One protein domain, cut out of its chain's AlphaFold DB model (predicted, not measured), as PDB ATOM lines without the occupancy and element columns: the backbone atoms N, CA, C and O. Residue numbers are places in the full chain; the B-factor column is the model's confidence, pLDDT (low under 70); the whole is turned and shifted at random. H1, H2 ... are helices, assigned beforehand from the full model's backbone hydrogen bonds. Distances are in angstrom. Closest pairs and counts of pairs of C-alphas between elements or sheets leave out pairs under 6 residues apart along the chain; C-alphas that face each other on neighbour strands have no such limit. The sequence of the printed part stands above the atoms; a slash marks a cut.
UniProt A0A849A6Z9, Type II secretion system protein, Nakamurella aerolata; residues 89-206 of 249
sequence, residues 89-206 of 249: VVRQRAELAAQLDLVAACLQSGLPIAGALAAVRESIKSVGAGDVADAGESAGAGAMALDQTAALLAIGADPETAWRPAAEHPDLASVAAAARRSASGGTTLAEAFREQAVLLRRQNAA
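What this domain is: This is residues 89 to 206 of the 249 residues of the protein "Type II secretion system protein" of Nakamurella aerolata (UniProt A0A849A6Z9). What shape? Six helices, H1 to H6 in order, form a compact ring, H6 packing on H1. Residues 129 to 134 stick out. What parts? It is all helix, with 118 residues printed. The radius of gyration of the C-alphas is 13.5 A, the spans 41 by 34 by 27 A.

How they stand to each other: Which touch? H6, residues 186 to 206, touches H1, residues 89 to 108, opposite ways at a shallow tilt of 21 degrees; C-alphas 97 and 197 are closest, 4.2 A apart. What follows? H3, residues 141 to 154, H4, residues 159 to 168, H5, residues 173 to 181, and H6 make successive hairpins. Of O i to N i+4 pairs, H4 has 4 of 6 within hydrogen-bond range, the other helices every one.

Where its parts are: Where is C-alpha 89? H1 runs 28.4 A from it, at (175.560, 157.108, 148.944). Where is C-alpha 206? H6 runs 30.2 A to it, at (175.021, 147.422, 157.726).

The domain as a whole: Which link is long? That from H2, residues 113 to 128, to H3 is. Where is pLDDT low? Residues 128 to 139 and 183 to 185 are under 70.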
ATOM      1  N   VAL A  89     176.756 157.974 148.918       83.12
ATOM      2  CA  VAL A  89     175.560 157.108 148.944       83.12
ATOM      3  C   VAL A  89     174.993 156.962 150.360       83.12
ATOM      4  O   VAL A  89     173.781 157.040 150.550       83.12
ATOM      5  N   VAL A  90     175.852 156.788 151.374       87.19
ATOM      6  CA  VAL A  90     175.409 156.699 152.779       87.19
ATOM      7  C   VAL A  90     174.751 158.005 153.229       87.19
ATOM      8  O   VAL A  90     173.683 157.960 153.841       87.19
ATOM      9  N   ARG A  91     175.346 159.159 152.891       87.44
ATOM     10  CA  ARG A  91     174.785 160.484 153.195       87.44
ATOM     11  C   ARG A  91     173.428 160.684 152.518       87.44
ATOM     12  O   ARG A  91     172.465 160.988 153.211       87.44
ATOM     13  N   GLN A  92     173.332 160.424 151.214       87.94
ATOM     14  CA  GLN A  92     172.085 160.557 150.449       87.94
ATOM     15  C   GLN A  92     170.964 159.674 151.010       87.94
ATOM     16  O   GLN A  92     169.831 160.125 151.140       87.94
ATOM     17  N   ARG A  93     171.268 158.433 151.407       91.00
ATOM     18  CA  ARG A  93     170.285 157.543 152.046       91.00
ATOM     19  C   ARG A  93     169.862 157.999 153.434       91.00
ATOM     20  O   ARG A  93     168.709 157.802 153.801       91.00
ATOM     21  N   ALA A  94     170.783 158.566 154.213       91.31
ATOM     22  CA  ALA A  94     170.467 159.094 155.537       91.31
ATOM     23  C   ALA A  94     169.538 160.309 155.434       91.31
ATOM     24  O   ALA A  94     168.558 160.395 156.170       91.31
ATOM     25  N   GLU A  95     169.820 161.195 154.480       90.81
ATOM     26  CA  GLU A  95     168.976 162.341 154.174       90.81
ATOM     27  C   GLU A  95     167.604 161.887 153.673       90.81
ATOM     28  O   GLU A  95     166.599 162.258 154.269       90.81
ATOM     29  N   LEU A  96     167.549 160.984 152.687       92.94
ATOM     30  CA  LEU A  96     166.294 160.422 152.188       92.94
ATOM     31  C   LEU A  96     165.462 159.784 153.311       92.94
ATOM     32  O   LEU A  96     164.264 160.027 153.394       92.94
ATOM     33  N   ALA A  97     166.083 159.025 154.218       95.06
ATOM     34  CA  ALA A  97     165.388 158.450 155.369       95.06
ATOM     35  C   ALA A  97     164.768 159.524 156.280       95.06
ATOM     36  O   ALA A  97     163.658 159.335 156.773       95.06
ATOM     37  N   ALA A  98     165.454 160.650 156.493       93.69
ATOM     38  CA  ALA A  98     164.900 161.775 157.242       93.69
ATOM     39  C   ALA A  98     163.710 162.418 156.506       93.69
ATOM     40  O   ALA A  98     162.692 162.693 157.134       93.69
ATOM     41  N   GLN A  99     163.793 162.586 155.182       94.25
ATOM     42  CA  GLN A  99     162.683 163.107 154.374       94.25
ATOM     43  C   GLN A  99     161.445 162.204 154.466       94.25
ATOM     44  O   GLN A  99     160.341 162.695 154.684       94.25
ATOM     45  N   LEU A 100     161.623 160.884 154.353       95.88
ATOM     46  CA  LEU A 100     160.521 159.918 154.438       95.88
ATOM     47  C   LEU A 100     159.836 159.941 155.814       95.88
ATOM     48  O   LEU A 100     158.612 159.859 155.875       95.88
ATOM     49  N   ASP A 101     160.590 160.111 156.903       96.44
ATOM     50  CA  ASP A 101     160.019 160.256 158.248       96.44
ATOM     51  C   ASP A 101     159.211 161.545 158.413       96.44
ATOM     52  O   ASP A 101     158.141 161.525 159.023       96.44
ATOM     53  N   LEU A 102     159.690 162.661 157.854       95.44
ATOM     54  CA  LEU A 102     158.944 163.918 157.864       95.44
ATOM     55  C   LEU A 102     157.643 163.787 157.064       95.44
ATOM     56  O   LEU A 102     156.589 164.211 157.534       95.44
ATOM     57  N   VAL A 103     157.685 163.128 155.901       95.50
ATOM     58  CA  VAL A 103     156.479 162.839 155.110       95.50
ATOM     59  C   VAL A 103     155.520 161.954 155.904       95.50
ATOM     60  O   VAL A 103     154.332 162.260 155.974       95.50
ATOM     61  N   ALA A 104     156.016 160.899 156.558       95.81
ATOM     62  CA  ALA A 104     155.199 160.037 157.409       95.81
ATOM     63  C   ALA A 104     154.541 160.813 158.564       95.81
ATOM     64  O   ALA A 104     153.364 160.596 158.853       95.81
ATOM     65  N   ALA A 105     155.266 161.742 159.193       95.69
ATOM     66  CA  ALA A 105     154.735 162.604 160.246       95.69
ATOM     67  C   ALA A 105     153.632 163.541 159.724       95.69
ATOM     68  O   ALA A 105     152.580 163.650 160.352       95.69
ATOM     69  N   CYS A 106     153.821 164.156 158.552       94.75
ATOM     70  CA  CYS A 106     152.791 164.970 157.900       94.75
ATOM     71  C   CYS A 106     151.541 164.148 157.543       94.75
ATOM     72  O   CYS A 106     150.416 164.581 157.772       94.75
ATOM     73  N   LEU A 107     151.713 162.936 157.014       93.88
ATOM     74  CA  LEU A 107     150.584 162.055 156.702       93.88
ATOM     75  C   LEU A 107     149.808 161.648 157.965       93.88
ATOM     76  O   LEU A 107     148.583 161.552 157.935       93.88
ATOM     77  N   GLN A 108     150.502 161.440 159.087       93.62
ATOM     78  CA  GLN A 108     149.879 161.133 160.381       93.62
ATOM     79  C   GLN A 108     149.134 162.311 160.996       93.62
ATOM     80  O   GLN A 108     148.152 162.092 161.700       93.62
ATOM     81  N   SER A 109     149.552 163.544 160.709       93.00
ATOM     82  CA  SER A 109     148.799 164.738 161.097       93.00
ATOM     83  C   SER A 109     147.613 165.036 160.173       93.00
ATOM     84  O   SER A 109     146.885 165.998 160.404       93.00
ATOM     85  N   GLY A 110     147.381 164.200 159.153       92.00
ATOM     86  CA  GLY A 110     146.244 164.310 158.243       92.00
ATOM     87  C   GLY A 110     146.502 165.164 157.003       92.00
ATOM     88  O   GLY A 110     145.560 165.425 156.255       92.00
ATOM     89  N   LEU A 111     147.748 165.586 156.737       92.38
ATOM     90  CA  LEU A 111     148.064 166.243 155.468       92.38
ATOM     91  C   LEU A 111     147.895 165.262 154.296       92.38
ATOM     92  O   LEU A 111     148.367 164.124 154.368       92.38
ATOM     93  N   PRO A 112     147.295 165.698 153.175       90.19
ATOM     94  CA  PRO A 112     147.275 164.905 151.955       90.19
ATOM     95  C   PRO A 112     148.696 164.753 151.399       90.19
ATOM     96  O   PRO A 112     149.517 165.662 151.508       90.19
ATOM     97  N   ILE A 113     148.980 163.625 150.744       91.44
ATOM     98  CA  ILE A 113     150.335 163.251 150.302       91.44
ATOM     99  C   ILE A 113     151.028 164.301 149.422       91.44
ATOM    100  O   ILE A 113     152.208 164.580 149.624       91.44
ATOM    101  N   ALA A 114     150.303 164.940 148.500       90.75
ATOM    102  CA  ALA A 114     150.856 166.010 147.667       90.75
ATOM    103  C   ALA A 114     151.313 167.211 148.517       90.75
ATOM    104  O   ALA A 114     152.402 167.748 148.313       90.75
ATOM    105  N   GLY A 115     150.504 167.587 149.515       91.75
ATOM    106  CA  GLY A 115     150.814 168.653 150.467       91.75
ATOM    107  C   GLY A 115     151.943 168.276 151.428       91.75
ATOM    108  O   GLY A 115     152.816 169.097 151.681       91.75
ATOM    109  N   ALA A 116     151.977 167.029 151.902       93.88
ATOM    110  CA  ALA A 116     153.047 166.513 152.752       93.88
ATOM    111  C   ALA A 116     154.409 166.565 152.042       93.88
ATOM    112  O   ALA A 116     155.359 167.133 152.577       93.88
ATOM    113  N   LEU A 117     154.499 166.048 150.812       93.38
ATOM    114  CA  LEU A 117     155.734 166.099 150.021       93.38
ATOM    115  C   LEU A 117     156.170 167.546 149.741       93.38
ATOM    116  O   LEU A 117     157.352 167.869 149.845       93.38
ATOM    117  N   ALA A 118     155.221 168.436 149.431       91.81
ATOM    118  CA  ALA A 118     155.512 169.848 149.204       91.81
ATOM    119  C   ALA A 118     156.020 170.572 150.460       91.81
ATOM    120  O   ALA A 118     156.994 171.319 150.372       91.81
ATOM    121  N   ALA A 119     155.400 170.329 151.617       93.00
ATOM    122  CA  ALA A 119     155.802 170.914 152.892       93.00
ATOM    123  C   ALA A 119     157.207 170.455 153.308       93.00
ATOM    124  O   ALA A 119     158.030 171.271 153.723       93.00
ATOM    125  N   VAL A 120     157.510 169.164 153.143       93.19
ATOM    126  CA  VAL A 120     158.835 168.614 153.454       93.19
ATOM    127  C   VAL A 120     159.902 169.202 152.533       93.19
ATOM    128  O   VAL A 120     160.925 169.668 153.034       93.19
ATOM    129  N   ARG A 121     159.650 169.287 151.220       89.44
ATOM    130  CA  ARG A 121     160.558 169.958 150.274       89.44
ATOM    131  C   ARG A 121     160.876 171.387 150.710       89.44
ATOM    132  O   ARG A 121     162.039 171.782 150.707       89.44
ATOM    133  N   GLU A 122     159.856 172.159 151.077       89.12
ATOM    134  CA  GLU A 122     160.042 173.550 151.495       89.12
ATOM    135  C   GLU A 122     160.856 173.650 152.793       89.12
ATOM    136  O   GLU A 122     161.788 174.450 152.883       89.12
ATOM    137  N   SER A 123     160.592 172.764 153.759       88.81
ATOM    138  CA  SER A 123     161.371 172.705 154.999       88.81
ATOM    139  C   SER A 123     162.860 172.442 154.733       88.81
ATOM    140  O   SER A 123     163.716 173.108 155.310       88.81
ATOM    141  N   ILE A 124     163.185 171.555 153.791       83.00
ATOM    142  CA  ILE A 124     164.572 171.214 153.446       83.00
ATOM    143  C   ILE A 124     165.259 172.379 152.730       83.00
ATOM    144  O   ILE A 124     166.397 172.713 153.059       83.00
ATOM    145  N   LYS A 125     164.562 173.047 151.800       80.50
ATOM    146  CA  LYS A 125     165.082 174.248 151.125       80.50
ATOM    147  C   LYS A 125     165.405 175.366 152.115       80.50
ATOM    148  O   LYS A 125     166.449 176.001 151.982       80.50
ATOM    149  N   SER A 126     164.554 175.567 153.123       75.81
ATOM    150  CA  SER A 126     164.759 176.600 154.145       75.81
ATOM    151  C   SER A 126     166.000 176.359 155.015       75.81
ATOM    152  O   SER A 126     166.670 177.310 155.407       75.81
ATOM    153  N   VAL A 127     166.351 175.092 155.260       72.75
ATOM    154  CA  VAL A 127     167.551 174.704 156.019       72.75
ATOM    155  C   VAL A 127     168.807 174.735 155.133       72.75
ATOM    156  O   VAL A 127     169.889 175.074 155.604       72.75
ATOM    157  N   GLY A 128     168.672 174.424 153.839       60.03
ATOM    158  CA  GLY A 128     169.777 174.356 152.877       60.03
ATOM    159  C   GLY A 128     170.287 175.700 152.341       60.03
ATOM    160  O   GLY A 128     171.351 175.737 151.727       60.03
ATOM    161  N   ALA A 129     169.587 176.811 152.584       53.22
ATOM    162  CA  ALA A 129     170.001 178.144 152.127       53.22
ATOM    163  C   ALA A 129     171.243 178.711 152.860       53.22
ATOM    164  O   ALA A 129     171.745 179.766 152.474       53.22
ATOM    165  N   GLY A 130     171.741 178.027 153.899       46.88
ATOM    166  CA  GLY A 130     172.857 178.483 154.737       46.88
ATOM    167  C   GLY A 130     174.274 178.151 154.246       46.88
ATOM    168  O   GLY A 130     175.189 178.873 154.614       46.88
ATOM    169  N   ASP A 131     174.475 177.131 153.401       47.72
ATOM    170  CA  ASP A 131     175.814 176.683 152.957       47.72
ATOM    171  C   ASP A 131     175.798 176.291 151.463       47.72
ATOM    172  O   ASP A 131     175.749 175.124 151.070       47.72
ATOM    173  N   VAL A 132     175.794 177.306 150.594       46.12
ATOM    174  CA  VAL A 132     175.486 177.186 149.151       46.12
ATOM    175  C   VAL A 132     176.645 176.620 148.301       46.12
ATOM    176  O   VAL A 132     176.479 176.413 147.104       46.12
ATOM    177  N   ALA A 133     177.805 176.295 148.877       47.19
ATOM    178  CA  ALA A 133     178.925 175.774 148.080       47.19
ATOM    179  C   ALA A 133     178.804 174.273 147.725       47.19
ATOM    180  O   ALA A 133     179.259 173.882 146.657       47.19
ATOM    181  N   ASP A 134     178.140 173.455 148.556       50.19
ATOM    182  CA  ASP A 134     178.019 171.991 148.357       50.19
ATOM    183  C   ASP A 134     176.559 171.484 148.326       50.19
ATOM    184  O   ASP A 134     176.294 170.307 148.055       50.19
ATOM    185  N   ALA A 135     175.576 172.344 148.620       47.91
ATOM    186  CA  ALA A 135     174.168 171.949 148.735       47.91
ATOM    187  C   ALA A 135     173.480 171.720 147.374       47.91
ATOM    188  O   ALA A 135     172.593 170.872 147.274       47.91
ATOM    189  N   GLY A 136     173.913 172.419 146.316       42.47
ATOM    190  CA  GLY A 136     173.302 172.345 144.979       42.47
ATOM    191  C   GLY A 136     173.464 170.989 144.277       42.47
ATOM    192  O   GLY A 136     172.554 170.556 143.577       42.47
ATOM    193  N   GLU A 137     174.572 170.278 144.516       48.97
ATOM    194  CA  GLU A 137     174.796 168.902 144.030       48.97
ATOM    195  C   GLU A 137     174.361 167.825 145.044       48.97
ATOM    196  O   GLU A 137     174.348 166.633 144.729       48.97
ATOM    197  N   SER A 138     173.993 168.219 146.270       51.28
ATOM    198  CA  SER A 138     173.659 167.285 147.355       51.28
ATOM    199  C   SER A 138     172.226 166.750 147.304       51.28
ATOM    200  O   SER A 138     171.941 165.769 147.993       51.28
ATOM    201  N   ALA A 139     171.338 167.320 146.480       61.16
ATOM    202  CA  ALA A 139     170.000 166.773 146.270       61.16
ATOM    203  C   ALA A 139     170.104 165.406 145.569       61.16
ATOM    204  O   ALA A 139     170.186 165.299 144.345       61.16
ATOM    205  N   GLY A 140     170.154 164.337 146.366       78.81
ATOM    206  CA  GLY A 140     170.261 162.973 145.860       78.81
ATOM    207  C   GLY A 140     169.099 162.623 144.926       78.81
ATOM    208  O   GLY A 140     167.992 163.142 145.070       78.81
ATOM    209  N   ALA A 141     169.331 161.692 143.997       88.19
ATOM    210  CA  ALA A 141     168.339 161.272 143.001       88.19
ATOM    211  C   ALA A 141     166.967 160.898 143.602       88.19
ATOM    212  O   ALA A 141     165.936 161.153 142.986       88.19
ATOM    213  N   GLY A 142     166.940 160.360 144.826       91.12
ATOM    214  CA  GLY A 142     165.701 160.063 145.545       91.12
ATOM    215  C   GLY A 142     164.888 161.306 145.923       91.12
ATOM    216  O   GLY A 142     163.671 161.299 145.771       91.12
ATOM    217  N   ALA A 143     165.538 162.390 146.358       89.62
ATOM    218  CA  ALA A 143     164.854 163.643 146.686       89.62
ATOM    219  C   ALA A 143     164.226 164.265 145.429       89.62
ATOM    220  O   ALA A 143     163.054 164.636 145.438       89.62
ATOM    221  N   MET A 144     164.963 164.266 144.312       91.00
ATOM    222  CA  MET A 144     164.437 164.718 143.018       91.00
ATOM    223  C   MET A 144     163.236 163.884 142.554       91.00
ATOM    224  O   MET A 144     162.253 164.434 142.060       91.00
ATOM    225  N   ALA A 145     163.279 162.561 142.746       94.50
ATOM    226  CA  ALA A 145     162.170 161.676 142.405       94.50
ATOM    227  C   ALA A 145     160.907 161.970 143.238       94.50
ATOM    228  O   ALA A 145     159.798 161.966 142.698       94.50
ATOM    229  N   LEU A 146     161.053 162.261 144.536       93.88
ATOM    230  CA  LEU A 146     159.938 162.674 145.398       93.88
ATOM    231  C   LEU A 146     159.384 164.046 145.004       93.88
ATOM    232  O   LEU A 146     158.166 164.220 144.976       93.88
ATOM    233  N   ASP A 147     160.247 164.989 144.636       92.50
ATOM    234  CA  ASP A 147     159.839 166.314 144.166       92.50
ATOM    235  C   ASP A 147     159.056 166.244 142.854       92.50
ATOM    236  O   ASP A 147     157.996 166.864 142.727       92.50
ATOM    237  N   GLN A 148     159.526 165.440 141.899       94.06
ATOM    238  CA  GLN A 148     158.813 165.205 140.646       94.06
ATOM    239  C   GLN A 148     157.468 164.511 140.893       94.06
ATOM    240  O   GLN A 148     156.458 164.899 140.307       94.06
ATOM    241  N   THR A 149     157.436 163.536 141.805       95.00
ATOM    242  CA  THR A 149     156.199 162.865 142.230       95.00
ATOM    243  C   THR A 149     155.212 163.869 142.831       95.00
ATOM    244  O   THR A 149     154.041 163.889 142.457       95.00
ATOM    245  N   ALA A 150     155.675 164.763 143.708       93.38
ATOM    246  CA  ALA A 150     154.849 165.808 144.309       93.38
ATOM    247  C   ALA A 150     154.269 166.766 143.260       93.38
ATOM    248  O   ALA A 150     153.094 167.121 143.341       93.38
ATOM    249  N   ALA A 151     155.071 167.163 142.269       93.75
ATOM    250  CA  ALA A 151     154.633 168.030 141.180       93.75
ATOM    251  C   ALA A 151     153.546 167.367 140.318       93.75
ATOM    252  O   ALA A 151     152.542 168.003 140.005       93.75
ATOM    253  N   LEU A 152     153.707 166.081 139.987       95.19
ATOM    254  CA  LEU A 152     152.710 165.321 139.226       95.19
ATOM    255  C   LEU A 152     151.406 165.131 140.013       95.19
ATOM    256  O   LEU A 152     150.320 165.293 139.460       95.19
ATOM    257  N   LEU A 153     151.498 164.852 141.315       93.00
ATOM    258  CA  LEU A 153     150.322 164.773 142.184       93.00
ATOM    259  C   LEU A 153     149.601 166.125 142.297       93.00
ATOM    260  O   LEU A 153     148.374 166.158 142.319       93.00
ATOM    261  N   ALA A 154     150.339 167.238 142.340       91.69
ATOM    262  CA  ALA A 154     149.765 168.580 142.450       91.69
ATOM    263  C   ALA A 154     148.948 168.991 141.214       91.69
ATOM    264  O   ALA A 154     147.964 169.712 141.354       91.69
ATOM    265  N   ILE A 155     149.319 168.511 140.023       94.69
ATOM    266  CA  ILE A 155     148.555 168.734 138.782       94.69
ATOM    267  C   ILE A 155     147.454 167.685 138.554       94.69
ATOM    268  O   ILE A 155     146.809 167.700 137.508       94.69
ATOM    269  N   GLY A 156     147.237 166.771 139.506       93.31
ATOM    270  CA  GLY A 156     146.199 165.744 139.420       93.31
ATOM    271  C   GLY A 156     146.507 164.614 138.435       93.31
ATOM    272  O   GLY A 156     145.575 164.013 137.902       93.31
ATOM    273  N   ALA A 157     147.786 164.324 138.170       94.25
ATOM    274  CA  ALA A 157     148.161 163.172 137.355       94.25
ATOM    275  C   ALA A 157     147.648 161.863 137.980       94.25
ATOM    276  O   ALA A 157     147.528 161.745 139.204       94.25
ATOM    277  N   ASP A 158     147.375 160.864 137.138       92.06
ATOM    278  CA  ASP A 158     146.953 159.552 137.616       92.06
ATOM    279  C   ASP A 158     148.026 158.924 138.538       92.06
ATOM    280  O   ASP A 158     149.220 159.210 138.381       92.06
ATOM    281  N   PRO A 159     147.647 158.059 139.497       89.62
ATOM    282  CA  PRO A 159     148.597 157.485 140.448       89.62
ATOM    283  C   PRO A 159     149.745 156.683 139.817       89.62
ATOM    284  O   PRO A 159     150.819 156.605 140.411       89.62
ATOM    285  N   GLU A 160     149.573 156.069 138.646       92.44
ATOM    286  CA  GLU A 160     150.671 155.337 138.007       92.44
ATOM    287  C   GLU A 160     151.706 156.297 137.424       92.44
ATOM    288  O   GLU A 160     152.903 156.142 137.676       92.44
ATOM    289  N   THR A 161     151.255 157.337 136.723       95.00
ATOM    290  CA  THR A 161     152.117 158.388 136.178       95.00
ATOM    291  C   THR A 161     152.778 159.192 137.286       95.00
ATOM    292  O   THR A 161     153.983 159.440 137.224       95.00
ATOM    293  N   ALA A 162     152.019 159.575 138.315       94.94
ATOM    294  CA  ALA A 162     152.505 160.432 139.384       94.94
ATOM    295  C   ALA A 162     153.638 159.786 140.185       94.94
ATOM    296  O   ALA A 162     154.614 160.455 140.503       94.94
ATOM    297  N   TRP A 163     153.549 158.481 140.459       95.25
ATOM    298  CA  TRP A 163     154.543 157.750 141.251       95.25
ATOM    299  C   TRP A 163     155.668 157.113 140.431       95.25
ATOM    300  O   TRP A 163     156.594 156.553 141.021       95.25
ATOM    301  N   ARG A 164     155.636 157.201 139.094       96.56
ATOM    302  CA  ARG A 164     156.682 156.647 138.218       96.56
ATOM    303  C   ARG A 164     158.104 157.116 138.578       96.56
ATOM    304  O   ARG A 164     158.964 156.244 138.686       96.56
ATOM    305  N   PRO A 165     158.374 158.410 138.856       96.12
ATOM    306  CA  PRO A 165     159.720 158.852 139.234       96.12
ATOM    307  C   PRO A 165     160.252 158.141 140.487       96.12
ATOM    308  O   PRO A 165     161.389 157.677 140.523       96.12
ATOM    309  N   ALA A 166     159.410 158.003 141.515       95.31
ATOM    310  CA  ALA A 166     159.754 157.272 142.731       95.31
ATOM    311  C   ALA A 166     159.866 155.754 142.491       95.31
ATOM    312  O   ALA A 166     160.675 155.092 143.136       95.31
ATOM    313  N   ALA A 167     159.091 155.193 141.559       95.81
ATOM    314  CA  ALA A 167     159.149 153.776 141.205       95.81
ATOM    315  C   ALA A 167     160.461 153.381 140.507       95.81
ATOM    316  O   ALA A 167     160.948 152.268 140.702       95.81
ATOM    317  N   GLU A 168     161.045 154.287 139.723       95.69
ATOM    318  CA  GLU A 168     162.325 154.082 139.033       95.69
ATOM    319  C   GLU A 168     163.529 154.175 139.984       95.69
ATOM    320  O   GLU A 168     164.597 153.625 139.702       95.69
ATOM    321  N   HIS A 169     163.363 154.816 141.145       94.44
ATOM    322  CA  HIS A 169     164.413 154.909 142.147       94.44
ATOM    323  C   HIS A 169     164.422 153.666 143.066       94.44
ATOM    324  O   HIS A 169     163.432 153.387 143.750       94.44
ATOM    325  N   PRO A 170     165.548 152.935 143.188       92.12
ATOM    326  CA  PRO A 170     165.596 151.649 143.896       92.12
ATOM    327  C   PRO A 170     165.233 151.755 145.384       92.12
ATOM    328  O   PRO A 170     164.616 150.849 145.940       92.12
ATOM    329  N   ASP A 171     165.576 152.876 146.021       94.19
ATOM    330  CA  ASP A 171     165.283 153.130 147.435       94.19
ATOM    331  C   ASP A 171     163.857 153.683 147.676       94.19
ATOM    332  O   ASP A 171     163.498 153.930 148.824       94.19
ATOM    333  N   LEU A 172     163.040 153.892 146.634       95.75
ATOM    334  CA  LEU A 172     161.672 154.433 146.742       95.75
ATOM    335  C   LEU A 172     160.601 153.548 146.086       95.75
ATOM    336  O   LEU A 172     159.414 153.733 146.352       95.75
ATOM    337  N   ALA A 173     160.999 152.550 145.294       94.56
ATOM    338  CA  ALA A 173     160.086 151.676 144.560       94.56
ATOM    339  C   ALA A 173     159.028 150.986 145.443       94.56
ATOM    340  O   ALA A 173     157.864 150.872 145.051       94.56
ATOM    341  N   SER A 174     159.403 150.559 146.654       93.38
ATOM    342  CA  SER A 174     158.483 149.961 147.633       93.38
ATOM    343  C   SER A 174     157.396 150.942 148.079       93.38
ATOM    344  O   SER A 174     156.219 150.581 148.125       93.38
ATOM    345  N   VAL A 175     157.777 152.191 148.351       93.88
ATOM    346  CA  VAL A 175     156.864 153.262 148.771       93.88
ATOM    347  C   VAL A 175     155.964 153.676 147.615       93.88
ATOM    348  O   VAL A 175     154.760 153.800 147.810       93.88
ATOM    349  N   ALA A 176     156.496 153.791 146.396       94.25
ATOM    350  CA  ALA A 176     155.696 154.052 145.199       94.25
ATOM    351  C   ALA A 176     154.639 152.957 144.958       94.25
ATOM    352  O   ALA A 176     153.485 153.244 144.638       94.25
ATOM    353  N   ALA A 177     155.000 151.686 145.162       92.69
ATOM    354  CA  ALA A 177     154.059 150.570 145.078       92.69
ATOM    355  C   ALA A 177     153.017 150.576 146.210       92.69
ATOM    356  O   ALA A 177     151.864 150.204 145.984       92.69
ATOM    357  N   ALA A 178     153.390 150.979 147.427       91.81
ATOM    358  CA  ALA A 178     152.444 151.165 148.526       91.81
ATOM    359  C   ALA A 178     151.468 152.313 148.229       91.81
ATOM    360  O   ALA A 178     150.258 152.122 148.315       91.81
ATOM    361  N   ALA A 179     151.977 153.457 147.773       91.31
ATOM    362  CA  ALA A 179     151.186 154.637 147.452       91.31
ATOM    363  C   ALA A 179     150.158 154.385 146.345       91.31
ATOM    364  O   ALA A 179     149.002 154.768 146.487       91.31
ATOM    365  N   ARG A 180     150.539 153.661 145.287       90.50
ATOM    366  CA  ARG A 180     149.620 153.255 144.209       90.50
ATOM    367  C   ARG A 180     148.486 152.336 144.673       90.50
ATOM    368  O   ARG A 180     147.443 152.299 144.032       90.50
ATOM    369  N   ARG A 181     148.684 151.580 145.761       86.12
ATOM    370  CA  ARG A 181     147.665 150.680 146.336       86.12
ATOM    371  C   ARG A 181     146.814 151.352 147.413       86.12
ATOM    372  O   ARG A 181     145.674 150.947 147.620       86.12
ATOM    373  N   SER A 182     147.341 152.366 148.096       79.44
ATOM    374  CA  SER A 182     146.622 153.111 149.131       79.44
ATOM    375  C   SER A 182     145.660 154.128 148.512       79.44
ATOM    376  O   SER A 182     145.934 155.321 148.478       79.44
ATOM    377  N   ALA A 183     144.498 153.650 148.064       58.31
ATOM    378  CA  ALA A 183     143.439 154.495 147.511       58.31
ATOM    379  C   ALA A 183     142.677 155.333 148.567       58.31
ATOM    380  O   ALA A 183     141.859 156.167 148.192       58.31
ATOM    381  N   SER A 184     142.894 155.119 149.874       54.44
ATOM    382  CA  SER A 184     141.956 155.633 150.892       54.44
ATOM    383  C   SER A 184     142.516 155.943 152.290       54.44
ATOM    384  O   SER A 184     141.753 156.392 153.141       54.44
ATOM    385  N   GLY A 185     143.815 155.762 152.568       62.84
ATOM    386  CA  GLY A 185     144.342 155.908 153.936       62.84
ATOM    387  C   GLY A 185     145.723 156.553 154.033       62.84
ATOM    388  O   GLY A 185     146.727 155.940 153.674       62.84
ATOM    389  N   GLY A 186     145.787 157.763 154.599       77.75
ATOM    390  CA  GLY A 186     147.050 158.448 154.903       77.75
ATOM    391  C   GLY A 186     147.889 157.728 155.966       77.75
ATOM    392  O   GLY A 186     149.113 157.756 155.900       77.75
ATOM    393  N   THR A 187     147.254 157.004 156.894       84.25
ATOM    394  CA  THR A 187     147.929 156.281 157.985       84.25
ATOM    395  C   THR A 187     148.687 155.044 157.505       84.25
ATOM    396  O   THR A 187     149.846 154.862 157.870       84.25
ATOM    397  N   THR A 188     148.081 154.222 156.641       88.94
ATOM    398  CA  THR A 188     148.757 153.056 156.042       88.94
ATOM    399  C   THR A 188     149.916 153.486 155.154       88.94
ATOM    400  O   THR A 188     150.964 152.847 155.138       88.94
ATOM    401  N   LEU A 189     149.740 154.598 154.436       91.62
ATOM    402  CA  LEU A 189     150.801 155.163 153.619       91.62
ATOM    403  C   LEU A 189     151.938 155.700 154.498       91.62
ATOM    404  O   LEU A 189     153.098 155.418 154.217       91.62
ATOM    405  N   ALA A 190     151.622 156.395 155.593       94.06
ATOM    406  CA  ALA A 190     152.619 156.884 156.541       94.06
ATOM    407  C   ALA A 190     153.495 155.759 157.108       94.06
ATOM    408  O   ALA A 190     154.703 155.942 157.246       94.06
ATOM    409  N   GLU A 191     152.909 154.595 157.401       93.75
ATOM    410  CA  GLU A 191     153.684 153.449 157.881       93.75
ATOM    411  C   GLU A 191     154.625 152.904 156.799       93.75
ATOM    412  O   GLU A 191     155.793 152.668 157.087       93.75
ATOM    413  N   ALA A 192     154.195 152.837 155.534       94.38
ATOM    414  CA  ALA A 192     155.080 152.443 154.433       94.38
ATOM    415  C   ALA A 192     156.286 153.393 154.267       94.38
ATOM    416  O   ALA A 192     157.408 152.945 154.017       94.38
ATOM    417  N   PHE A 193     156.081 154.704 154.438       95.50
ATOM    418  CA  PHE A 193     157.166 155.694 154.443       95.50
ATOM    419  C   PHE A 193     158.131 155.482 155.622       95.50
ATOM    420  O   PHE A 193     159.350 155.471 155.425       95.50
ATOM    421  N   ARG A 194     157.601 155.255 156.830       96.69
ATOM    422  CA  ARG A 194     158.394 154.997 158.043       96.69
ATOM    423  C   ARG A 194     159.187 153.694 157.947       96.69
ATOM    424  O   ARG A 194     160.377 153.670 158.260       96.69
ATOM    425  N   GLU A 195     158.565 152.615 157.482       96.31
ATOM    426  CA  GLU A 195     159.237 151.336 157.246       96.31
ATOM    427  C   GLU A 195     160.395 151.505 156.264       96.31
ATOM    428  O   GLU A 195     161.506 151.031 156.524       96.31
ATOM    429  N   GLN A 196     160.186 152.247 155.173       97.19
ATOM    430  CA  GLN A 196     161.248 152.516 154.213       97.19
ATOM    431  C   GLN A 196     162.383 153.355 154.818       97.19
ATOM    432  O   GLN A 196     163.555 153.036 154.602       97.19
ATOM    433  N   ALA A 197     162.079 154.366 155.637       97.25
ATOM    434  CA  ALA A 197     163.092 155.129 156.367       97.25
ATOM    435  C   ALA A 197     163.931 154.230 157.295       97.25
ATOM    436  O   ALA A 197     165.166 154.311 157.319       97.25
ATOM    437  N   VAL A 198     163.284 153.314 158.022       97.69
ATOM    438  CA  VAL A 198     163.956 152.316 158.870       97.69
ATOM    439  C   VAL A 198     164.837 151.387 158.034       97.69
ATOM    440  O   VAL A 198     165.977 151.116 158.424       97.69
ATOM    441  N   LEU A 199     164.360 150.920 156.877       96.75
ATOM    442  CA  LEU A 199     165.144 150.081 155.971       96.75
ATOM    443  C   LEU A 199     166.407 150.799 155.489       96.75
ATOM    444  O   LEU A 199     167.487 150.209 155.538       96.75
ATOM    445  N   LEU A 200     166.319 152.073 155.101       95.38
ATOM    446  CA  LEU A 200     167.484 152.858 154.677       95.38
ATOM    447  C   LEU A 200     168.506 153.035 155.806       95.38
ATOM    448  O   LEU A 200     169.703 152.827 155.596       95.38
ATOM    449  N   ARG A 201     168.052 153.314 157.033       94.62
ATOM    450  CA  ARG A 201     168.933 153.379 158.213       94.62
ATOM    451  C   ARG A 201     169.616 152.047 158.498       94.62
ATOM    452  O   ARG A 201     170.819 152.024 158.745       94.62
ATOM    453  N   ARG A 202     168.884 150.931 158.410       95.81
ATOM    454  CA  ARG A 202     169.450 149.578 158.560       95.81
ATOM    455  C   ARG A 202     170.495 149.285 157.487       95.81
ATOM    456  O   ARG A 202     171.544 148.732 157.803       95.81
ATOM    457  N   GLN A 203     170.245 149.679 156.239       92.44
ATOM    458  CA  GLN A 203     171.218 149.523 155.157       92.44
ATOM    459  C   GLN A 203     172.483 150.352 155.401       92.44
ATOM    460  O   GLN A 203     173.586 149.844 155.193       92.44
ATOM    461  N   ASN A 204     172.342 151.584 155.889       91.44
ATOM    462  CA  ASN A 204     173.472 152.435 156.258       91.44
ATOM    463  C   ASN A 204     174.269 151.857 157.438       91.44
ATOM    464  O   ASN A 204     175.496 151.797 157.372       91.44
ATOM    465  N   ALA A 205     173.596 151.358 158.477       91.31
ATOM    466  CA  ALA A 205     174.243 150.689 159.605       91.31
ATOM    467  C   ALA A 205     174.984 149.414 159.165       91.31
ATOM    468  O   ALA A 205     176.130 149.194 159.550       91.31
ATOM    469  N   ALA A 206     174.377 148.605 158.293       89.75
ATOM    470  CA  ALA A 206     175.021 147.422 157.726       89.75
ATOM    471  C   ALA A 206     176.256 147.786 156.883       89.75
ATOM    472  O   ALA A 206     177.277 147.099 156.951       89.75
TER     473      ALA A 206